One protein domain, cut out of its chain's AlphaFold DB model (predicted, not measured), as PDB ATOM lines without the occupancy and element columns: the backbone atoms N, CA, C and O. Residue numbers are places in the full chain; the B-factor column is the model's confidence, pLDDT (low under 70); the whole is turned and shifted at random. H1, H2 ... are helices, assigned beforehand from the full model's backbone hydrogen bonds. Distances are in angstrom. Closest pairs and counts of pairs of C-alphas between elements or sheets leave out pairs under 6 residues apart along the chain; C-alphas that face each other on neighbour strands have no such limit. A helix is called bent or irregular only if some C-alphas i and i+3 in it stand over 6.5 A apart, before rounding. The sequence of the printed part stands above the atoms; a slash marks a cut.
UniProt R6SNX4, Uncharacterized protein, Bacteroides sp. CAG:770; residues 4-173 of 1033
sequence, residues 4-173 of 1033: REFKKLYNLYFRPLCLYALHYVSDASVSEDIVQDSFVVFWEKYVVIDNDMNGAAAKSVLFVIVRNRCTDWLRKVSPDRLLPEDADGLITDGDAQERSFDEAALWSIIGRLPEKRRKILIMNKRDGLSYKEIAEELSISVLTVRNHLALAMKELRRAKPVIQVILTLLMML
ATOM      1  N   ARG A   4     207.341 182.781 167.075       75.88
ATOM      2  CA  ARG A   4     207.612 184.220 167.188       75.88
ATOM      3  C   ARG A   4     206.470 184.979 167.868       75.88
ATOM      4  O   ARG A   4     206.731 185.947 168.584       75.88
ATOM      5  N   GLU A   5     205.224 184.578 167.639       76.75
ATOM      6  CA  GLU A   5     204.044 185.168 168.281       76.75
ATOM      7  C   GLU A   5     203.930 184.734 169.739       76.75
ATOM      8  O   GLU A   5     203.693 185.580 170.601       76.75
ATOM      9  N   PHE A   6     204.216 183.468 170.041       82.31
ATOM     10  CA  PHE A   6     204.258 182.985 171.418       82.31
ATOM     11  C   PHE A   6     205.367 183.651 172.232       82.31
ATOM     12  O   PHE A   6     205.123 184.107 173.345       82.31
ATOM     13  N   LYS A   7     206.559 183.846 171.656       80.00
ATOM     14  CA  LYS A   7     207.638 184.601 172.313       80.00
ATOM     15  C   LYS A   7     207.238 186.050 172.615       80.00
ATOM     16  O   LYS A   7     207.615 186.593 173.652       80.00
ATOM     17  N   LYS A   8     206.460 186.693 171.734       81.12
ATOM     18  CA  LYS A   8     205.899 188.030 171.997       81.12
ATOM     19  C   LYS A   8     204.858 187.997 173.116       81.12
ATOM     20  O   LYS A   8     204.890 188.875 173.972       81.12
ATOM     21  N   LEU A   9     203.980 186.996 173.119       84.06
ATOM     22  CA  LEU A   9     202.963 186.784 174.151       84.06
ATOM     23  C   LEU A   9     203.608 186.570 175.530       84.06
ATOM     24  O   LEU A   9     203.245 187.249 176.487       84.06
ATOM     25  N   TYR A  10     204.612 185.695 175.604       85.81
ATOM     26  CA  TYR A  10     205.386 185.419 176.812       85.81
ATOM     27  C   TYR A  10     206.023 186.696 177.359       85.81
ATOM     28  O   TYR A  10     205.768 187.087 178.494       85.81
ATOM     29  N   ASN A  11     206.766 187.427 176.523       82.62
ATOM     30  CA  ASN A  11     207.414 188.671 176.946       82.62
ATOM     31  C   ASN A  11     206.421 189.751 177.401       82.62
ATOM     32  O   ASN A  11     206.772 190.594 178.225       82.62
ATOM     33  N   LEU A  12     205.203 189.750 176.853       83.06
ATOM     34  CA  LEU A  12     204.174 190.726 177.192       83.06
ATOM     35  C   LEU A  12     203.469 190.398 178.515       83.06
ATOM     36  O   LEU A  12     203.198 191.310 179.292       83.06
ATOM     37  N   TYR A  13     203.176 189.120 178.771       88.31
ATOM     38  CA  TYR A  13     202.299 188.712 179.875       88.31
ATOM     39  C   TYR A  13     203.000 188.012 181.035       88.31
ATOM     40  O   TYR A  13     202.405 187.952 182.104       88.31
ATOM     41  N   PHE A  14     204.248 187.555 180.891       88.56
ATOM     42  CA  PHE A  14     204.958 186.855 181.966       88.56
ATOM     43  C   PHE A  14     204.997 187.672 183.264       88.56
ATOM     44  O   PHE A  14     204.515 187.231 184.299       88.56
ATOM     45  N   ARG A  15     205.474 188.919 183.196       83.50
ATOM     46  CA  ARG A  15     205.612 189.771 184.383       83.50
ATOM     47  C   ARG A  15     204.268 190.190 185.010       83.50
ATOM     48  O   ARG A  15     204.166 190.092 186.228       83.50
ATOM     49  N   PRO A  16     203.244 190.622 184.240       88.94
ATOM     50  CA  PRO A  16     201.899 190.815 184.786       88.94
ATOM     51  C   PRO A  16     201.326 189.551 185.435       88.94
ATOM     52  O   PRO A  16     200.785 189.624 186.527       88.94
ATOM     53  N   LEU A  17     201.487 188.376 184.817       90.75
ATOM     54  CA  LEU A  17     200.958 187.128 185.374       90.75
ATOM     55  C   LEU A  17     201.657 186.729 186.680       90.75
ATOM     56  O   LEU A  17     200.976 186.245 187.579       90.75
ATOM     57  N   CYS A  18     202.962 186.982 186.830       86.25
ATOM     58  CA  CYS A  18     203.661 186.753 188.101       86.25
ATOM     59  C   CYS A  18     203.169 187.699 189.207       86.25
ATOM     60  O   CYS A  18     203.028 187.299 190.357       86.25
ATOM     61  N   LEU A  19     202.867 188.958 188.889       85.12
ATOM     62  CA  LEU A  19     202.313 189.886 189.885       85.12
ATOM     63  C   LEU A  19     200.869 189.513 190.250       85.12
ATOM     64  O   LEU A  19     200.503 189.492 191.419       85.12
ATOM     65  N   TYR A  20     200.085 189.083 189.264       92.19
ATOM     66  CA  TYR A  20     198.747 188.546 189.483       92.19
ATOM     67  C   TYR A  20     198.751 187.288 190.372       92.19
ATOM     68  O   TYR A  20     198.000 187.215 191.342       92.19
ATOM     69  N   ALA A  21     199.628 186.318 190.094       89.12
ATOM     70  CA  ALA A  21     199.776 185.122 190.920       89.12
ATOM     71  C   ALA A  21     200.298 185.445 192.331       89.12
ATOM     72  O   ALA A  21     199.885 184.802 193.296       89.12
ATOM     73  N   LEU A  22     201.121 186.487 192.484       85.75
ATOM     74  CA  LEU A  22     201.632 186.930 193.781       85.75
ATOM     75  C   LEU A  22     200.515 187.401 194.730       85.75
ATOM     76  O   LEU A  22     200.605 187.145 195.929       85.75
ATOM     77  N   HIS A  23     199.431 187.999 194.217       83.88
ATOM     78  CA  HIS A  23     198.255 188.342 195.036       83.88
ATOM     79  C   HIS A  23     197.552 187.107 195.625       83.88
ATOM     80  O   HIS A  23     196.882 187.196 196.655       83.88
ATOM     81  N   TYR A  24     197.720 185.938 195.005       84.62
ATOM     82  CA  TYR A  24     197.192 184.678 195.520       84.62
ATOM     83  C   TYR A  24     198.155 183.999 196.490       84.62
ATOM     84  O   TYR A  24     197.750 183.652 197.596       84.62
ATOM     85  N   VAL A  25     199.408 183.785 196.080       85.31
ATOM     86  CA  VAL A  25     200.333 182.893 196.807       85.31
ATOM     87  C   VAL A  25     201.302 183.623 197.736       85.31
ATOM     88  O   VAL A  25     201.951 182.980 198.552       85.31
ATOM     89  N   SER A  26     201.404 184.952 197.626       78.31
ATOM     90  CA  SER A  26     202.255 185.829 198.453       78.31
ATOM     91  C   SER A  26     203.747 185.442 198.521       78.31
ATOM     92  O   SER A  26     204.486 185.987 199.335       78.31
ATOM     93  N   ASP A  27     204.207 184.568 197.621       80.06
ATOM     94  CA  ASP A  27     205.600 184.161 197.429       80.06
ATOM     95  C   ASP A  27     205.998 184.354 195.957       80.06
ATOM     96  O   ASP A  27     205.343 183.855 195.039       80.06
ATOM     97  N   ALA A  28     207.070 185.114 195.724       73.19
ATOM     98  CA  ALA A  28     207.516 185.468 194.378       73.19
ATOM     99  C   ALA A  28     208.101 184.279 193.601       73.19
ATOM    100  O   ALA A  28     207.904 184.206 192.391       73.19
ATOM    101  N   SER A  29     208.769 183.346 194.281       72.00
ATOM    102  CA  SER A  29     209.377 182.175 193.635       72.00
ATOM    103  C   SER A  29     208.288 181.195 193.207       72.00
ATOM    104  O   SER A  29     208.253 180.764 192.058       72.00
ATOM    105  N   VAL A  30     207.323 180.939 194.097       82.12
ATOM    106  CA  VAL A  30     206.154 180.094 193.793       82.12
ATOM    107  C   VAL A  30     205.311 180.705 192.673       82.12
ATOM    108  O   VAL A  30     204.810 179.992 191.805       82.12
ATOM    109  N   SER A  31     205.157 182.029 192.675       84.56
ATOM    110  CA  SER A  31     204.444 182.744 191.620       84.56
ATOM    111  C   SER A  31     205.103 182.567 190.246       84.56
ATOM    112  O   SER A  31     204.421 182.247 189.268       84.56
ATOM    113  N   GLU A  32     206.427 182.729 190.163       84.75
ATOM    114  CA  GLU A  32     207.163 182.532 188.911       84.75
ATOM    115  C   GLU A  32     207.054 181.091 188.402       84.75
ATOM    116  O   GLU A  32     206.763 180.904 187.217       84.75
ATOM    117  N   ASP A  33     207.190 180.095 189.281       87.38
ATOM    118  CA  ASP A  33     207.051 178.676 188.928       87.38
ATOM    119  C   ASP A  33     205.650 178.372 188.371       87.38
ATOM    120  O   ASP A  33     205.509 177.804 187.284       87.38
ATOM    121  N   ILE A  34     204.592 178.836 189.052       92.25
ATOM    122  CA  ILE A  34     203.202 178.655 188.601       92.25
ATOM    123  C   ILE A  34     202.992 179.263 187.212       92.25
ATOM    124  O   ILE A  34     202.310 178.670 186.365       92.25
ATOM    125  N   VAL A  35     203.542 180.450 186.959       92.81
ATOM    126  CA  VAL A  35     203.373 181.147 185.680       92.81
ATOM    127  C   VAL A  35     204.173 180.471 184.572       92.81
ATOM    128  O   VAL A  35     203.622 180.274 183.487       92.81
ATOM    129  N   GLN A  36     205.418 180.057 184.829       88.69
ATOM    130  CA  GLN A  36     206.222 179.294 183.866       88.69
ATOM    131  C   GLN A  36     205.509 178.006 183.459       88.69
ATOM    132  O   GLN A  36     205.268 177.788 182.267       88.69
ATOM    133  N   ASP A  37     205.054 177.221 184.438       89.38
ATOM    134  CA  ASP A  37     204.289 176.009 184.171       89.38
ATOM    135  C   ASP A  37     203.021 176.333 183.371       89.38
ATOM    136  O   ASP A  37     202.574 175.538 182.535       89.38
ATOM    137  N   SER A  38     202.365 177.464 183.655       93.00
ATOM    138  CA  SER A  38     201.117 177.866 182.988       93.00
ATOM    139  C   SER A  38     201.333 178.189 181.515       93.00
ATOM    140  O   SER A  38     200.481 177.845 180.695       93.00
ATOM    141  N   PHE A  39     202.483 178.763 181.156       89.50
ATOM    142  CA  PHE A  39     202.871 178.948 179.758       89.50
ATOM    143  C   PHE A  39     203.167 177.621 179.050       89.50
ATOM    144  O   PHE A  39     202.804 177.490 177.880       89.50
ATOM    145  N   VAL A  40     203.745 176.631 179.741       86.25
ATOM    146  CA  VAL A  40     203.942 175.276 179.188       86.25
ATOM    147  C   VAL A  40     202.593 174.624 178.880       86.25
ATOM    148  O   VAL A  40     202.353 174.202 177.752       86.25
ATOM    149  N   VAL A  41     201.659 174.639 179.837       85.88
ATOM    150  CA  VAL A  41     200.306 174.084 179.631       85.88
ATOM    151  C   VAL A  41     199.553 174.823 178.531       85.88
ATOM    152  O   VAL A  41     198.845 174.203 177.737       85.88
ATOM    153  N   PHE A  42     199.690 176.147 178.476       86.56
ATOM    154  CA  PHE A  42     199.088 176.950 177.424       86.56
ATOM    155  C   PHE A  42     199.626 176.561 176.038       86.56
ATOM    156  O   PHE A  42     198.842 176.395 175.103       86.56
ATOM    157  N   TRP A  43     200.941 176.360 175.917       82.31
ATOM    158  CA  TRP A  43     201.573 175.914 174.678       82.31
ATOM    159  C   TRP A  43     201.066 174.529 174.253       82.31
ATOM    160  O   TRP A  43     200.557 174.373 173.142       82.31
ATOM    161  N   GLU A  44     201.110 173.548 175.154       80.69
ATOM    162  CA  GLU A  44     200.722 172.162 174.859       80.69
ATOM    163  C   GLU A  44     199.238 172.008 174.511       80.69
ATOM    164  O   GLU A  44     198.897 171.278 173.582       80.69
ATOM    165  N   LYS A  45     198.341 172.685 175.240       76.12
ATOM    166  CA  LYS A  45     196.892 172.478 175.088       76.12
ATOM    167  C   LYS A  45     196.220 173.405 174.087       76.12
ATOM    168  O   LYS A  45     195.202 173.019 173.526       76.12
ATOM    169  N   TYR A  46     196.742 174.613 173.889       72.25
ATOM    170  CA  TYR A  46     196.033 175.650 173.132       72.25
ATOM    171  C   TYR A  46     196.812 176.182 171.932       72.25
ATOM    172  O   TYR A  46     196.207 176.797 171.064       72.25
ATOM    173  N   VAL A  47     198.128 175.952 171.851       68.56
ATOM    174  CA  VAL A  47     198.929 176.361 170.683       68.56
ATOM    175  C   VAL A  47     199.200 175.189 169.739       68.56
ATOM    176  O   VAL A  47     199.196 175.380 168.527       68.56
ATOM    177  N   VAL A  48     199.394 173.976 170.266       63.59
ATOM    178  CA  VAL A  48     199.643 172.771 169.450       63.59
ATOM    179  C   VAL A  48     198.352 172.181 168.854       63.59
ATOM    180  O   VAL A  48     198.400 171.571 167.791       63.59
ATOM    181  N   ILE A  49     197.201 172.370 169.511       58.50
ATOM    182  CA  ILE A  49     195.930 171.705 169.158       58.50
ATOM    183  C   ILE A  49     195.008 172.593 168.303       58.50
ATOM    184  O   ILE A  49     194.278 172.070 167.466       58.50
ATOM    185  N   ASP A  50     195.056 173.919 168.466       56.97
ATOM    186  CA  ASP A  50     194.179 174.867 167.766       56.97
ATOM    187  C   ASP A  50     194.999 176.039 167.195       56.97
ATOM    188  O   ASP A  50     195.716 176.738 167.914       56.97
ATOM    189  N   ASN A  51     194.970 176.225 165.872       57.16
ATOM    190  CA  ASN A  51     195.965 177.052 165.180       57.16
ATOM    191  C   ASN A  51     195.595 178.546 165.080       57.16
ATOM    192  O   ASN A  51     196.467 179.351 164.733       57.16
ATOM    193  N   ASP A  52     194.368 178.927 165.459       58.53
ATOM    194  CA  ASP A  52     193.762 180.244 165.178       58.53
ATOM    195  C   ASP A  52     193.572 181.159 166.411       58.53
ATOM    196  O   ASP A  52     192.762 182.091 166.425       58.53
ATOM    197  N   MET A  53     194.338 180.939 167.484       67.50
ATOM    198  CA  MET A  53     194.181 181.714 168.718       67.50
ATOM    199  C   MET A  53     194.815 183.119 168.632       67.50
ATOM    200  O   MET A  53     196.034 183.269 168.518       67.50
ATOM    201  N   ASN A  54     193.987 184.168 168.725       66.50
ATOM    202  CA  ASN A  54     194.427 185.570 168.700       66.50
ATOM    203  C   ASN A  54     194.884 186.091 170.085       66.50
ATOM    204  O   ASN A  54     194.609 185.494 171.126       66.50
ATOM    205  N   GLY A  55     195.578 187.237 170.115       63.69
ATOM    206  CA  GLY A  55     196.212 187.771 171.333       63.69
ATOM    207  C   GLY A  55     195.258 188.131 172.484       63.69
ATOM    208  O   GLY A  55     195.652 188.046 173.646       63.69
ATOM    209  N   ALA A  56     194.004 188.491 172.193       64.56
ATOM    210  CA  ALA A  56     193.010 188.806 173.224       64.56
ATOM    211  C   ALA A  56     192.426 187.532 173.858       64.56
ATOM    212  O   ALA A  56     192.306 187.461 175.081       64.56
ATOM    213  N   ALA A  57     192.143 186.508 173.046       72.88
ATOM    214  CA  ALA A  57     191.730 185.193 173.535       72.88
ATOM    215  C   ALA A  57     192.845 184.528 174.361       72.88
ATOM    216  O   ALA A  57     192.591 184.010 175.448       72.88
ATOM    217  N   ALA A  58     194.097 184.643 173.904       79.19
ATOM    218  CA  ALA A  58     195.274 184.136 174.606       79.19
ATOM    219  C   ALA A  58     195.446 184.739 176.013       79.19
ATOM    220  O   ALA A  58     195.742 184.011 176.960       79.19
ATOM    221  N   LYS A  59     195.211 186.053 176.169       84.62
ATOM    222  CA  LYS A  59     195.240 186.728 177.477       84.62
ATOM    223  C   LYS A  59     194.246 186.088 178.447       84.62
ATOM    224  O   LYS A  59     194.637 185.693 179.540       84.62
ATOM    225  N   SER A  60     192.977 185.985 178.058       83.38
ATOM    226  CA  SER A  60     191.925 185.471 178.943       83.38
ATOM    227  C   SER A  60     192.201 184.032 179.380       83.38
ATOM    228  O   SER A  60     192.052 183.710 180.555       83.38
ATOM    229  N   VAL A  61     192.678 183.187 178.462       87.44
ATOM    230  CA  VAL A  61     193.027 181.792 178.769       87.44
ATOM    231  C   VAL A  61     194.208 181.710 179.745       87.44
ATOM    232  O   VAL A  61     194.141 180.947 180.707       87.44
ATOM    233  N   LEU A  62     195.261 182.514 179.562       90.12
ATOM    234  CA  LEU A  62     196.427 182.504 180.455       90.12
ATOM    235  C   LEU A  62     196.077 182.886 181.898       90.12
ATOM    236  O   LEU A  62     196.505 182.198 182.823       90.12
ATOM    237  N   PHE A  63     195.270 183.931 182.101       92.06
ATOM    238  CA  PHE A  63     194.834 184.320 183.448       92.06
ATOM    239  C   PHE A  63     193.995 183.223 184.111       92.06
ATOM    240  O   PHE A  63     194.187 182.937 185.290       92.06
ATOM    241  N   VAL A  64     193.140 182.531 183.349       92.69
ATOM    242  CA  VAL A  64     192.364 181.394 183.866       92.69
ATOM    243  C   VAL A  64     193.269 180.231 184.286       92.69
ATOM    244  O   VAL A  64     193.058 179.660 185.356       92.69
ATOM    245  N   ILE A  65     194.283 179.883 183.485       92.81
ATOM    246  CA  ILE A  65     195.227 178.802 183.823       92.81
ATOM    247  C   ILE A  65     195.996 179.151 185.101       92.81
ATOM    248  O   ILE A  65     196.046 178.332 186.021       92.81
ATOM    249  N   VAL A  66     196.545 180.369 185.173       94.94
ATOM    250  CA  VAL A  66     197.322 180.835 186.328       94.94
ATOM    251  C   VAL A  66     196.455 180.858 187.586       94.94
ATOM    252  O   VAL A  66     196.843 180.279 188.596       94.94
ATOM    253  N   ARG A  67     195.238 181.412 187.516       94.56
ATOM    254  CA  ARG A  67     194.291 181.428 188.639       94.56
ATOM    255  C   ARG A  67     193.991 180.034 189.169       94.56
ATOM    256  O   ARG A  67     194.025 179.804 190.378       94.56
ATOM    257  N   ASN A  68     193.676 179.099 188.275       92.75
ATOM    258  CA  ASN A  68     193.317 177.742 188.674       92.75
ATOM    259  C   ASN A  68     194.492 177.059 189.382       92.75
ATOM    260  O   ASN A  68     194.293 176.409 190.402       92.75
ATOM    261  N   ARG A  69     195.723 177.282 188.911       92.62
ATOM    262  CA  ARG A  69     196.924 176.738 189.552       92.62
ATOM    263  C   ARG A  69     197.260 177.394 190.880       92.62
ATOM    264  O   ARG A  69     197.584 176.676 191.821       92.62
ATOM    265  N   CYS A  70     197.110 178.712 190.991       91.94
ATOM    266  CA  CYS A  70     197.177 179.395 192.280       91.94
ATOM    267  C   CYS A  70     196.153 178.809 193.263       91.94
ATOM    268  O   CYS A  70     196.489 178.515 194.404       91.94
ATOM    269  N   THR A  71     194.923 178.560 192.804       88.12
ATOM    270  CA  THR A  71     193.853 177.967 193.621       88.12
ATOM    271  C   THR A  71     194.188 176.534 194.046       88.12
ATOM    272  O   THR A  71     193.976 176.167 195.198       88.12
ATOM    273  N   ASP A  72     194.731 175.714 193.145       88.50
ATOM    274  CA  ASP A  72     195.128 174.336 193.454       88.50
ATOM    275  C   ASP A  72     196.323 174.272 194.412       88.50
ATOM    276  O   ASP A  72     196.395 173.369 195.248       88.50
ATOM    277  N   TRP A  73     197.241 175.236 194.323       87.62
ATOM    278  CA  TRP A  73     198.316 175.404 195.296       87.62
ATOM    279  C   TRP A  73     197.758 175.825 196.663       87.62
ATOM    280  O   TRP A  73     198.046 175.183 197.674       87.62
ATOM    281  N   LEU A  74     196.864 176.819 196.690       83.19
ATOM    282  CA  LEU A  74     196.228 177.307 197.917       83.19
ATOM    283  C   LEU A  74     195.386 176.230 198.607       83.19
ATOM    284  O   LEU A  74     195.479 176.083 199.817       83.19
ATOM    285  N   ARG A  75     194.663 175.378 197.873       85.06
ATOM    286  CA  ARG A  75     193.930 174.240 198.467       85.06
ATOM    287  C   ARG A  75     194.815 173.279 199.264       85.06
ATOM    288  O   ARG A  75     194.302 172.584 200.136       85.06
ATOM    289  N   LYS A  76     196.114 173.206 198.959       81.94
ATOM    290  CA  LYS A  76     197.071 172.341 199.667       81.94
ATOM    291  C   LYS A  76     197.715 173.032 200.866       81.94
ATOM    292  O   LYS A  76     198.034 172.357 201.837       81.94
ATOM    293  N   VAL A  77     197.929 174.346 200.782       76.88
ATOM    294  CA  VAL A  77     198.741 175.107 201.749       76.88
ATOM    295  C   VAL A  77     197.883 175.970 202.687       76.88
ATOM    296  O   VAL A  77     198.238 176.150 203.847       76.88
ATOM    297  N   SER A  78     196.740 176.474 202.221       72.00
ATOM    298  CA  SER A  78     195.802 177.307 202.986       72.00
ATOM    299  C   SER A  78     194.362 177.193 202.426       72.00
ATOM    300  O   SER A  78     193.930 178.039 201.640       72.00
ATOM    301  N   PRO A  79     193.597 176.142 202.798       70.69
ATOM    302  CA  PRO A  79     192.280 175.850 202.212       70.69
ATOM    303  C   PRO A  79     191.226 176.945 202.430       70.69
ATOM    304  O   PRO A  79     190.297 177.069 201.634       70.69
ATOM    305  N   ASP A  80     191.383 177.739 203.490       68.00
ATOM    306  CA  ASP A  80     190.423 178.764 203.907       68.00
ATOM    307  C   ASP A  80     190.581 180.095 203.142       68.00
ATOM    308  O   ASP A  80     189.720 180.972 203.248       68.00
ATOM    309  N   ARG A  81     191.643 180.256 202.330       72.12
ATOM    310  CA  ARG A  81     191.894 181.451 201.504       72.12
ATOM    311  C   ARG A  81     192.045 181.073 200.029       72.12
ATOM    312  O   ARG A  81     193.107 180.657 199.583       72.12
ATOM    313  N   LEU A  82     190.975 181.271 199.254       80.00
ATOM    314  CA  LEU A  82     190.937 181.010 197.800       80.00
ATOM    315  C   LEU A  82     190.800 182.281 196.944       80.00
ATOM    316  O   LEU A  82     190.649 182.191 195.726       80.00
ATOM    317  N   LEU A  83     190.827 183.459 197.570       81.00
ATOM    318  CA  LEU A  83     190.732 184.755 196.900       81.00
ATOM    319  C   LEU A  83     192.081 185.494 196.958       81.00
ATOM    320  O   LEU A  83     192.838 185.292 197.916       81.00
ATOM    321  N   PRO A  84     192.387 186.332 195.948       79.50
ATOM    322  CA  PRO A  84     193.570 187.173 195.976       79.50
ATOM    323  C   PRO A  84     193.430 188.224 197.078       79.50
ATOM    324  O   PRO A  84     192.327 188.651 197.411       79.50
ATOM    325  N   GLU A  85     194.550 188.642 197.645       75.44
ATOM    326  CA  GLU A  85     194.605 189.648 198.704       75.44
ATOM    327  C   GLU A  85     195.724 190.645 198.408       75.44
ATOM    328  O   GLU A  85     196.741 190.325 197.781       75.44
ATOM    329  N   ASP A  86     195.504 191.879 198.841       65.62
ATOM    330  CA  ASP A  86     196.488 192.948 198.851       65.62
ATOM    331  C   ASP A  86     196.685 193.481 200.282       65.62
ATOM    332  O   ASP A  86     196.292 192.856 201.264       65.62
ATOM    333  N   ALA A  87     197.327 194.641 200.412       54.78
ATOM    334  CA  ALA A  87     197.557 195.265 201.711       54.78
ATOM    335  C   ALA A  87     196.265 195.729 202.429       54.78
ATOM    336  O   ALA A  87     196.303 195.924 203.642       54.78
ATOM    337  N   ASP A  88     195.153 195.904 201.703       44.97
ATOM    338  CA  ASP A  88     193.848 196.344 202.220       44.97
ATOM    339  C   ASP A  88     192.892 195.159 202.494       44.97
ATOM    340  O   ASP A  88     191.845 195.340 203.125       44.97
ATOM    341  N   GLY A  89     193.254 193.945 202.062       66.75
ATOM    342  CA  GLY A  89     192.540 192.693 202.321       66.75
ATOM    343  C   GLY A  89     192.177 191.929 201.044       66.75
ATOM    344  O   GLY A  89     192.819 192.060 200.003       66.75
ATOM    345  N   LEU A  90     191.150 191.077 201.116       78.75
ATOM    346  CA  LEU A  90     190.715 190.267 199.972       78.75
ATOM    347  C   LEU A  90     190.178 191.160 198.841       78.75
ATOM    348  O   LEU A  90     189.260 191.955 199.049       78.75
ATOM    349  N   ILE A  91     190.708 190.975 197.634       77.38
ATOM    350  CA  ILE A  91     190.314 191.688 196.413       77.38
ATOM    351  C   ILE A  91     189.633 190.743 195.420       77.38
ATOM    352  O   ILE A  91     189.721 189.517 195.531       77.38
ATOM    353  N   THR A  92     188.921 191.297 194.435       85.69
ATOM    354  CA  THR A  92     188.323 190.469 193.381       85.69
ATOM    355  C   THR A  92     189.370 190.034 192.351       85.69
ATOM    356  O   THR A  92     190.398 190.682 192.159       85.69
ATOM    357  N   ASP A  93     189.086 188.937 191.647       82.94
ATOM    358  CA  ASP A  93     189.928 188.402 190.568       82.94
ATOM    359  C   ASP A  93     190.182 189.430 189.446       82.94
ATOM    360  O   ASP A  93     191.298 189.575 188.944       82.94
ATOM    361  N   GLY A  94     189.141 190.196 189.094       80.75
ATOM    362  CA  GLY A  94     189.222 191.261 188.094       80.75
ATOM    363  C   GLY A  94     190.116 192.417 188.540       80.75
ATOM    364  O   GLY A  94     190.951 192.873 187.757       80.75
ATOM    365  N   ASP A  95     190.009 192.827 189.809       77.44
ATOM    366  CA  ASP A  95     190.852 193.886 190.377       77.44
ATOM    367  C   ASP A  95     192.323 193.455 190.439       77.44
ATOM    368  O   ASP A  95     193.213 194.228 190.081       77.44
ATOM    369  N   ALA A  96     192.595 192.206 190.841       81.00
ATOM    370  CA  ALA A  96     193.944 191.640 190.853       81.00
ATOM    371  C   ALA A  96     194.548 191.597 189.438       81.00
ATOM    372  O   ALA A  96     195.727 191.905 189.241       81.00
ATOM    373  N   GLN A  97     193.740 191.250 188.431       85.56
ATOM    374  CA  GLN A  97     194.175 191.257 187.040       85.56
ATOM    375  C   GLN A  97     194.519 192.672 186.560       85.56
ATOM    376  O   GLN A  97     195.590 192.851 185.981       85.56
ATOM    377  N   GLU A  98     193.655 193.666 186.780       77.38
ATOM    378  CA  GLU A  98     193.902 195.051 186.349       77.38
ATOM    379  C   GLU A  98     195.160 195.631 187.015       77.38
ATOM    380  O   GLU A  98     196.070 196.099 186.324       77.38
ATOM    381  N   ARG A  99     195.284 195.465 188.337       76.69
ATOM    382  CA  ARG A  99     196.435 195.937 189.123       76.69
ATOM    383  C   ARG A  99     197.757 195.322 188.681       76.69
ATOM    384  O   ARG A  99     198.756 196.031 188.580       76.69
ATOM    385  N   SER A 100     197.769 194.036 188.334       81.56
ATOM    386  CA  SER A 100     198.996 193.355 187.906       81.56
ATOM    387  C   SER A 100     199.645 193.974 186.654       81.56
ATOM    388  O   SER A 100     200.873 193.969 186.511       81.56
ATOM    389  N   PHE A 101     198.845 194.564 185.754       78.25
ATOM    390  CA  PHE A 101     199.361 195.284 184.584       78.25
ATOM    391  C   PHE A 101     199.960 196.636 184.965       78.25
ATOM    392  O   PHE A 101     201.032 196.996 184.463       78.25
ATOM    393  N   ASP A 102     199.301 197.356 185.868       71.06
ATOM    394  CA  ASP A 102     199.772 198.643 186.374       71.06
ATOM    395  C   ASP A 102     201.085 198.496 187.155       71.06
ATOM    396  O   ASP A 102     202.041 199.255 186.950       71.06
ATOM    397  N   GLU A 103     201.184 197.461 187.986       73.81
ATOM    398  CA  GLU A 103     202.396 197.126 188.731       73.81
ATOM    399  C   GLU A 103     203.542 196.708 187.798       73.81
ATOM    400  O   GLU A 103     204.675 197.181 187.945       73.81
ATOM    401  N   ALA A 104     203.267 195.886 186.778       74.81
ATOM    402  CA  ALA A 104     204.270 195.500 185.785       74.81
ATOM    403  C   ALA A 104     204.810 196.719 185.013       74.81
ATOM    404  O   ALA A 104     206.019 196.811 184.747       74.81
ATOM    405  N   ALA A 105     203.937 197.675 184.681       71.94
ATOM    406  CA  ALA A 105     204.315 198.923 184.031       71.94
ATOM    407  C   ALA A 105     205.203 199.789 184.940       71.94
ATOM    408  O   ALA A 105     206.243 200.283 184.487       71.94
ATOM    409  N   LEU A 106     204.860 199.916 186.228       70.25
ATOM    410  CA  LEU A 106     205.676 200.647 187.200       70.25
ATOM    411  C   LEU A 106     207.071 200.026 187.341       70.25
ATOM    412  O   LEU A 106     208.082 200.730 187.252       70.25
ATOM    413  N   TRP A 107     207.148 198.708 187.507       71.50
ATOM    414  CA  TRP A 107     208.417 198.000 187.661       71.50
ATOM    415  C   TRP A 107     209.311 198.082 186.417       71.50
ATOM    416  O   TRP A 107     210.539 198.119 186.536       71.50
ATOM    417  N   SER A 108     208.722 198.172 185.221       73.12
ATOM    418  CA  SER A 108     209.454 198.440 183.976       73.12
ATOM    419  C   SER A 108     210.098 199.833 183.977       73.12
ATOM    420  O   SER A 108     211.257 199.986 183.586       73.12
ATOM    421  N   ILE A 109     209.392 200.849 184.483       73.69
ATOM    422  CA  ILE A 109     209.909 202.222 184.598       73.69
ATOM    423  C   ILE A 109     211.011 202.298 185.662       73.69
ATOM    424  O   ILE A 109     212.073 202.866 185.403       73.69
ATOM    425  N   ILE A 110     210.805 201.672 186.828       76.12
ATOM    426  CA  ILE A 110     211.820 201.587 187.893       76.12
ATOM    427  C   ILE A 110     213.077 200.873 187.379       76.12
ATOM    428  O   ILE A 110     214.194 201.308 187.663       76.12
ATOM    429  N   GLY A 111     212.914 199.822 186.569       75.00
ATOM    430  CA  GLY A 111     214.015 199.087 185.948       75.00
ATOM    431  C   GLY A 111     214.892 199.929 185.013       75.00
ATOM    432  O   GLY A 111     216.086 199.656 184.921       75.00
ATOM    433  N   ARG A 112     214.332 200.967 184.374       78.75
ATOM    434  CA  ARG A 112     215.044 201.888 183.462       78.75
ATOM    435  C   ARG A 112     215.775 203.026 184.176       78.75
ATOM    436  O   ARG A 112     216.529 203.760 183.537       78.75
ATOM    437  N   LEU A 113     215.546 203.218 185.477       83.12
ATOM    438  CA  LEU A 113     216.259 204.242 186.236       83.12
ATOM    439  C   LEU A 113     217.753 203.882 186.336       83.12
ATOM    440  O   LEU A 113     218.082 202.714 186.552       83.12
ATOM    441  N   PRO A 114     218.664 204.874 186.261       85.69
ATOM    442  CA  PRO A 114     220.084 204.648 186.511       85.69
ATOM    443  C   PRO A 114     220.305 203.939 187.848       85.69
ATOM    444  O   PRO A 114     219.653 204.279 188.835       85.69
ATOM    445  N   GLU A 115     221.245 203.000 187.897       81.25
ATOM    446  CA  GLU A 115     221.402 202.048 189.003       81.25
ATOM    447  C   GLU A 115     221.446 202.711 190.392       81.25
ATOM    448  O   GLU A 115     220.644 202.371 191.263       81.25
ATOM    449  N   LYS A 116     222.287 203.741 190.573       81.94
ATOM    450  CA  LYS A 116     222.355 204.516 191.828       81.94
ATOM    451  C   LYS A 116     221.025 205.185 192.185       81.94
ATOM    452  O   LYS A 116     220.639 205.224 193.347       81.94
ATOM    453  N   ARG A 117     220.298 205.697 191.189       88.12
ATOM    454  CA  ARG A 117     219.006 206.372 191.380       88.12
ATOM    455  C   ARG A 117     217.907 205.377 191.759       88.12
ATOM    456  O   ARG A 117     217.108 205.676 192.641       88.12
ATOM    457  N   ARG A 118     217.893 204.207 191.120       84.12
ATOM    458  CA  ARG A 118     216.994 203.097 191.446       84.12
ATOM    459  C   ARG A 118     217.239 202.597 192.868       84.12
ATOM    460  O   ARG A 118     216.290 202.489 193.632       84.12
ATOM    461  N   LYS A 119     218.505 202.364 193.231       81.69
ATOM    462  CA  LYS A 119     218.898 201.899 194.569       81.69
ATOM    463  C   LYS A 119     218.449 202.885 195.653       81.69
ATOM    464  O   LYS A 119     217.780 202.481 196.589       81.69
ATOM    465  N   ILE A 120     218.697 204.182 195.457       82.50
ATOM    466  CA  ILE A 120     218.250 205.241 196.378       82.50
ATOM    467  C   ILE A 120     216.714 205.319 196.480       82.50
ATOM    468  O   ILE A 120     216.183 205.494 197.575       82.50
ATOM    469  N   LEU A 121     215.989 205.190 195.361       79.06
ATOM    470  CA  LEU A 121     214.521 205.189 195.362       79.06
ATOM    471  C   LEU A 121     213.963 204.003 196.157       79.06
ATOM    472  O   LEU A 121     213.053 204.196 196.957       79.06
ATOM    473  N   ILE A 122     214.522 202.808 195.960       74.12
ATOM    474  CA  ILE A 122     214.129 201.594 196.682       74.12
ATOM    475  C   ILE A 122     214.456 201.741 198.173       74.12
ATOM    476  O   ILE A 122     213.562 201.585 198.994       74.12
ATOM    477  N   MET A 123     215.672 202.159 198.526       74.12
ATOM    478  CA  MET A 123     216.066 202.347 199.926       74.12
ATOM    479  C   MET A 123     215.165 203.355 200.656       74.12
ATOM    480  O   MET A 123     214.803 203.136 201.803       74.12
ATOM    481  N   ASN A 124     214.733 204.434 199.988       79.19
ATOM    482  CA  ASN A 124     213.840 205.410 200.617       79.19
ATOM    483  C   ASN A 124     212.365 204.989 200.636       79.19
ATOM    484  O   ASN A 124     211.653 205.346 201.569       79.19
ATOM    485  N   LYS A 125     211.871 204.350 199.567       65.31
ATOM    486  CA  LYS A 125     210.431 204.095 199.388       65.31
ATOM    487  C   LYS A 125     209.994 202.691 199.770       65.31
ATOM    488  O   LYS A 125     208.860 202.557 200.197       65.31
ATOM    489  N   ARG A 126     210.866 201.693 199.613       57.25
ATOM    490  CA  ARG A 126     210.643 200.290 199.987       57.25
ATOM    491  C   ARG A 126     211.178 199.991 201.378       57.25
ATOM    492  O   ARG A 126     210.475 199.398 202.177       57.25
ATOM    493  N   ASP A 127     212.405 200.425 201.651       54.88
ATOM    494  CA  ASP A 127     213.106 200.063 202.890       54.88
ATOM    495  C   ASP A 127     212.931 201.127 203.995       54.88
ATOM    496  O   ASP A 127     213.448 200.974 205.094       54.88
ATOM    497  N   GLY A 128     212.215 202.224 203.706       50.31
ATOM    498  CA  GLY A 128     211.863 203.271 204.675       50.31
ATOM    499  C   GLY A 128     213.024 204.145 205.174       50.31
ATOM    500  O   GLY A 128     212.798 205.014 206.015       50.31
ATOM    501  N   LEU A 129     214.242 203.970 204.648       69.56
ATOM    502  CA  LEU A 129     215.442 204.662 205.128       69.56
ATOM    503  C   LEU A 129     215.347 206.182 204.920       69.56
ATOM    504  O   LEU A 129     214.970 206.687 203.849       69.56
ATOM    505  N   SER A 130     215.742 206.933 205.946       72.62
ATOM    506  CA  SER A 130     215.848 208.387 205.911       72.62
ATOM    507  C   SER A 130     216.970 208.839 204.971       72.62
ATOM    508  O   SER A 130     217.904 208.107 204.645       72.62
ATOM    509  N   TYR A 131     216.923 210.100 204.534       79.88
ATOM    510  CA  TYR A 131     217.939 210.618 203.609       79.88
ATOM    511  C   TYR A 131     219.351 210.608 204.209       79.88
ATOM    512  O   TYR A 131     220.322 210.630 203.457       79.88
ATOM    513  N   LYS A 132     219.456 210.599 205.545       76.62
ATOM    514  CA  LYS A 132     220.723 210.540 206.273       76.62
ATOM    515  C   LYS A 132     221.286 209.118 206.295       76.62
ATOM    516  O   LYS A 132     222.449 208.942 205.963       76.62
ATOM    517  N   GLU A 133     220.446 208.121 206.551       75.25
ATOM    518  CA  GLU A 133     220.854 206.708 206.545       75.25
ATOM    519  C   GLU A 133     221.275 206.253 205.143       75.25
ATOM    520  O   GLU A 133     222.303 205.611 204.980       75.25
ATOM    521  N   ILE A 134     220.556 206.674 204.094       82.31
ATOM    522  CA  ILE A 134     220.941 206.366 202.704       82.31
ATOM    523  C   ILE A 134     222.266 207.048 202.326       82.31
ATOM    524  O   ILE A 134     223.048 206.507 201.545       82.31
ATOM    525  N   ALA A 135     222.505 208.254 202.845       85.38
ATOM    526  CA  ALA A 135     223.735 209.001 202.609       85.38
ATOM    527  C   ALA A 135     224.943 208.317 203.267       85.38
ATOM    528  O   ALA A 135     225.987 208.194 202.628       85.38
ATOM    529  N   GLU A 136     224.779 207.832 204.498       84.31
ATOM    530  CA  GLU A 136     225.797 207.070 205.228       84.31
ATOM    531  C   GLU A 136     226.061 205.709 204.559       84.31
ATOM    532  O   GLU A 136     227.200 205.425 204.191       84.31
ATOM    533  N   GLU A 137     225.011 204.937 204.263       84.69
ATOM    534  CA  GLU A 137     225.101 203.597 203.657       84.69
ATOM    535  C   GLU A 137     225.745 203.609 202.260       84.69
ATOM    536  O   GLU A 137     226.470 202.694 201.872       84.69
ATOM    537  N   LEU A 138     225.500 204.661 201.474       85.69
ATOM    538  CA  LEU A 138     226.076 204.804 200.133       85.69
ATOM    539  C   LEU A 138     227.325 205.695 200.101       85.69
ATOM    540  O   LEU A 138     227.864 205.914 199.014       85.69
ATOM    541  N   SER A 139     227.780 206.207 201.252       89.00
ATOM    542  CA  SER A 139     228.910 207.142 201.369       89.00
ATOM    543  C   SER A 139     228.806 208.343 200.408       89.00
ATOM    544  O   SER A 139     229.752 208.703 199.706       89.00
ATOM    545  N   ILE A 140     227.625 208.964 200.347       90.44
ATOM    546  CA  ILE A 140     227.318 210.151 199.529       90.44
ATOM    547  C   ILE A 140     226.677 211.242 200.389       90.44
ATOM    548  O   ILE A 140     226.192 210.981 201.480       90.44
ATOM    549  N   SER A 141     226.618 212.490 199.913       90.56
ATOM    550  CA  SER A 141     225.960 213.550 200.691       90.56
ATOM    551  C   SER A 141     224.432 213.404 200.706       90.56
ATOM    552  O   SER A 141     223.816 213.013 199.711       90.56
ATOM    553  N   VAL A 142     223.789 213.831 201.799       84.69
ATOM    554  CA  VAL A 142     222.315 213.902 201.928       84.69
ATOM    555  C   VAL A 142     221.685 214.713 200.785       84.69
ATOM    556  O   VAL A 142     220.611 214.381 200.281       84.69
ATOM    557  N   LEU A 143     222.379 215.755 200.315       81.88
ATOM    558  CA  LEU A 143     221.951 216.550 199.164       81.88
ATOM    559  C   LEU A 143     221.944 215.721 197.867       81.88
ATOM    560  O   LEU A 143     221.027 215.847 197.056       81.88
ATOM    561  N   THR A 144     222.924 214.830 197.696       83.56
ATOM    562  CA  THR A 144     223.002 213.904 196.557       83.56
ATOM    563  C   THR A 144     221.845 212.903 196.587       83.56
ATOM    564  O   THR A 144     221.177 212.721 195.569       83.56
ATOM    565  N   VAL A 145     221.515 212.342 197.758       86.06
ATOM    566  CA  VAL A 145     220.333 211.476 197.954       86.06
ATOM    567  C   VAL A 145     219.045 212.207 197.561       86.06
ATOM    568  O   VAL A 145     218.257 211.701 196.756       86.06
ATOM    569  N   ARG A 146     218.862 213.440 198.052       82.62
ATOM    570  CA  ARG A 146     217.689 214.275 197.746       82.62
ATOM    571  C   ARG A 146     217.563 214.561 196.248       82.62
ATOM    572  O   ARG A 146     216.464 214.471 195.702       82.62
ATOM    573  N   ASN A 147     218.677 214.853 195.574       84.19
ATOM    574  CA  ASN A 147     218.705 215.109 194.134       84.19
ATOM    575  C   ASN A 147     218.368 213.853 193.317       84.19
ATOM    576  O   ASN A 147     217.577 213.928 192.373       84.19
ATOM    577  N   HIS A 148     218.903 212.687 193.692       88.69
ATOM    578  CA  HIS A 148     218.559 211.423 193.038       88.69
ATOM    579  C   HIS A 148     217.077 211.066 193.214       88.69
ATOM    580  O   HIS A 148     216.441 210.690 192.228       88.69
ATOM    581  N   LEU A 149     216.502 211.260 194.406       82.38
ATOM    582  CA  LEU A 149     215.069 211.047 194.652       82.38
ATOM    583  C   LEU A 149     214.192 212.029 193.874       82.38
ATOM    584  O   LEU A 149     213.213 211.616 193.257       82.38
ATOM    585  N   ALA A 150     214.553 213.314 193.834       76.06
ATOM    586  CA  ALA A 150     213.809 214.315 193.071       76.06
ATOM    587  C   ALA A 150     213.783 213.984 191.568       76.06
ATOM    588  O   ALA A 150     212.736 214.075 190.925       76.06
ATOM    589  N   LEU A 151     214.915 213.540 191.012       80.19
ATOM    590  CA  LEU A 151     215.011 213.107 189.616       80.19
ATOM    591  C   LEU A 151     214.265 211.790 189.359       80.19
ATOM    592  O   LEU A 151     213.635 211.655 188.314       80.19
ATOM    593  N   ALA A 152     214.290 210.842 190.302       79.00
ATOM    594  CA  ALA A 152     213.527 209.594 190.205       79.00
ATOM    595  C   ALA A 152     212.018 209.872 190.168       79.00
ATOM    596  O   ALA A 152     211.317 209.406 189.274       79.00
ATOM    597  N   MET A 153     211.535 210.721 191.080       76.56
ATOM    598  CA  MET A 153     210.131 211.130 191.143       76.56
ATOM    599  C   MET A 153     209.703 211.945 189.916       76.56
ATOM    600  O   MET A 153     208.552 211.856 189.496       76.56
ATOM    601  N   LYS A 154     210.609 212.726 189.313       75.12
ATOM    602  CA  LYS A 154     210.334 213.468 188.072       75.12
ATOM    603  C   LYS A 154     210.132 212.535 186.874       75.12
ATOM    604  O   LYS A 154     209.216 212.771 186.091       75.12
ATOM    605  N   GLU A 155     210.946 211.489 186.749       73.06
ATOM    606  CA  GLU A 155     210.798 210.475 185.694       73.06
ATOM    607  C   GLU A 155     209.531 209.630 185.894       73.06
ATOM    608  O   GLU A 155     208.776 209.424 184.948       73.06
ATOM    609  N   LEU A 156     209.211 209.263 187.139       69.62
ATOM    610  CA  LEU A 156     207.967 208.563 187.476       69.62
ATOM    611  C   LEU A 156     206.706 209.405 187.188       69.62
ATOM    612  O   LEU A 156     205.719 208.880 186.683       69.62
ATOM    613  N   ARG A 157     206.741 210.725 187.427       63.06
ATOM    614  CA  ARG A 157     205.620 211.649 187.135       63.06
ATOM    615  C   ARG A 157     205.391 211.916 185.645       63.06
ATOM    616  O   ARG A 157     204.313 212.378 185.278       63.06
ATOM    617  N   ARG A 158     206.386 211.682 184.781       64.50
ATOM    618  CA  ARG A 158     206.243 211.856 183.323       64.50
ATOM    619  C   ARG A 158     205.406 210.746 182.678       64.50
ATOM    620  O   ARG A 158     204.844 210.972 181.609       64.50
ATOM    621  N   ALA A 159     205.254 209.598 183.339       61.81
ATOM    622  CA  ALA A 159     204.330 208.541 182.941       61.81
ATOM    623  C   ALA A 159     202.910 208.870 183.449       61.81
ATOM    624  O   ALA A 159     202.555 208.591 184.592       61.81
ATOM    625  N   LYS A 160     202.098 209.533 182.614       50.06
ATOM    626  CA  LYS A 160     200.824 210.160 183.020       50.06
ATOM    627  C   LYS A 160     199.674 209.249 183.519       50.06
ATOM    628  O   LYS A 160     198.768 209.840 184.099       50.06
ATOM    629  N   PRO A 161     199.681 207.900 183.433       52.31
ATOM    630  CA  PRO A 161     198.716 207.093 184.190       52.31
ATOM    631  C   PRO A 161     199.244 206.556 185.536       52.31
ATOM    632  O   PRO A 161     198.494 205.947 186.284       52.31
ATOM    633  N   VAL A 162     200.506 206.798 185.914       50.62
ATOM    634  CA  VAL A 162     201.158 206.038 187.005       50.62
ATOM    635  C   VAL A 162     201.116 206.758 188.368       50.62
ATOM    636  O   VAL A 162     201.442 206.175 189.396       50.62
ATOM    637  N   ILE A 163     200.674 208.020 188.433       48.84
ATOM    638  CA  ILE A 163     200.665 208.805 189.689       48.84
ATOM    639  C   ILE A 163     199.671 208.248 190.720       48.84
ATOM    640  O   ILE A 163     199.958 208.292 191.915       48.84
ATOM    641  N   GLN A 164     198.543 207.696 190.267       47.47
ATOM    642  CA  GLN A 164     197.542 207.097 191.152       47.47
ATOM    643  C   GLN A 164     198.055 205.769 191.733       47.47
ATOM    644  O   GLN A 164     197.944 205.557 192.930       47.47
ATOM    645  N   VAL A 165     198.772 204.979 190.927       49.59
ATOM    646  CA  VAL A 165     199.438 203.720 191.310       49.59
ATOM    647  C   VAL A 165     200.664 203.954 192.215       49.59
ATOM    648  O   VAL A 165     200.900 203.195 193.148       49.59
ATOM    649  N   ILE A 166     201.418 205.047 192.018       49.34
ATOM    650  CA  ILE A 166     202.559 205.442 192.875       49.34
ATOM    651  C   ILE A 166     202.106 205.830 194.285       49.34
ATOM    652  O   ILE A 166     202.837 205.581 195.241       49.34
ATOM    653  N   LEU A 167     200.930 206.446 194.429       46.31
ATOM    654  CA  LEU A 167     200.366 206.790 195.738       46.31
ATOM    655  C   LEU A 167     199.911 205.540 196.501       46.31
ATOM    656  O   LEU A 167     200.152 205.467 197.703       46.31
ATOM    657  N   THR A 168     199.364 204.541 195.805       46.84
ATOM    658  CA  THR A 168     198.967 203.259 196.404       46.84
ATOM    659  C   THR A 168     200.182 202.382 196.741       46.84
ATOM    660  O   THR A 168     200.273 201.870 197.850       46.84
ATOM    661  N   LEU A 169     201.201 202.301 195.873       41.28
ATOM    662  CA  LEU A 169     202.448 201.556 196.152       41.28
ATOM    663  C   LEU A 169     203.338 202.203 197.223       41.28
ATOM    664  O   LEU A 169     204.089 201.504 197.896       41.28
ATOM    665  N   LEU A 170     203.238 203.521 197.430       41.56
ATOM    666  CA  LEU A 170     203.874 204.201 198.567       41.56
ATOM    667  C   LEU A 170     203.183 203.901 199.906       41.56
ATOM    668  O   LEU A 170     203.817 204.072 200.944       41.56
ATOM    669  N   MET A 171     201.921 203.459 199.889       43.59
ATOM    670  CA  MET A 171     201.216 202.963 201.075       43.59
ATOM    671  C   MET A 171     201.461 201.462 201.306       43.59
ATOM    672  O   MET A 171     201.538 201.044 202.455       43.59
ATOM    673  N   MET A 172     201.699 200.674 200.248       39.25
ATOM    674  CA  MET A 172     201.986 199.229 200.337       39.25
ATOM    675  C   MET A 172     203.402 198.867 200.834       39.25
ATOM    676  O   MET A 172     203.683 197.695 201.062       39.25
ATOM    677  N   LEU A 173     204.312 199.833 201.005       33.94
ATOM    678  CA  LEU A 173     205.713 199.581 201.389       33.94
ATOM    679  C   LEU A 173     206.039 199.831 202.871       33.94
ATOM    680  O   LEU A 173     207.207 199.920 203.238       33.94
TER     681      LEU A 173
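AT A GLANCE: This is residues 4 to 173 of the 1033 residues of an uncharacterized protein of Bacteroides sp. CAG:770 (UniProt R6SNX4). Two helical lobes are joined by one helix: H3, H2 and the bent helix H1 pack together in the larger lobe, H5, H6 and H7 in the smaller, and H4 bridges them, its residues 96 to 104 packed on H1b. H8 folds back near H4, and residues 48 to 53 stick out from the larger lobe. The printed part has 170 residues with eight named helices, H1 to H8 in order, and no named strand; the class is all helix. It is only just loose, close to compact, with a radius of gyration of the C-alphas of 18.9 A and spans of 60 by 40 by 26 A.

IN THESE COORDINATES: H3, residues 55 to 77, is the longest helix at 33.0 A, from C-alpha 55 at (196.212, 187.771, 171.333). H2 is residues 28 to 47, 26.8 A, neither bent nor irregular, but only just: C-alphas 44 and 47 are 6.2 A apart. H1, residues 4 to 25, was assigned as one helix by its hydrogen bonds, but is bent: C-alphas 12 and 15 are 7.4 A apart. Its arms, H1a, residues 4 to 12, and H1b, residues 15 to 25, stand at a steep tilt of 53 degrees. H4 is residues 93 to 111, 26.8 A; H5 115 to 125; H6 131 to 137; H7 142 to 158, 24.7 A; H8 163 to 171, ending at C-alpha 171 at (201.216, 202.963, 201.075).

HOW THE PARTS SIT: H3 touches H2 at a steep tilt of 49 degrees, opposite ways, closest at C-alphas Ser 38 and Val 66, 5.9 A. H3 touches H1b at a shallow tilt of 27 degrees, the same way, closest at C-alphas Tyr 24 and Cys 70, 6.2 A. H1b touches H4 at a steep tilt of 53 degrees, closest at C-alphas Pro 16 and Ser 100, 5.0 A. H5 touches H7 about perpendicular, 89 degrees, closest at C-alphas Arg 117 and His 148, 5.3 A. H6 touches H7, closest at C-alphas Ala 135 and Val 142, 5.1 A. H8 and H4 are close but not clearly touching, with C-alphas Asp 102 and Val 165 7.1 A apart. H3 and H7 are apart. Every O i to N i+4 pair is within hydrogen-bond range in H1a, H2, H5, H6, H7 and H8; H1b has 6 of 7, H3 18 of 19 and H4 14 of 15.

THE WHOLE: The C-alphas farthest apart, Ile 49 and Ser 141, are 60.4 A apart. The printed part has no cut; the link from H3 to H4, 15 residues, is long. Mean pLDDT of the printed part is 76.4; 38 residues are under 70, among them 156 to 173.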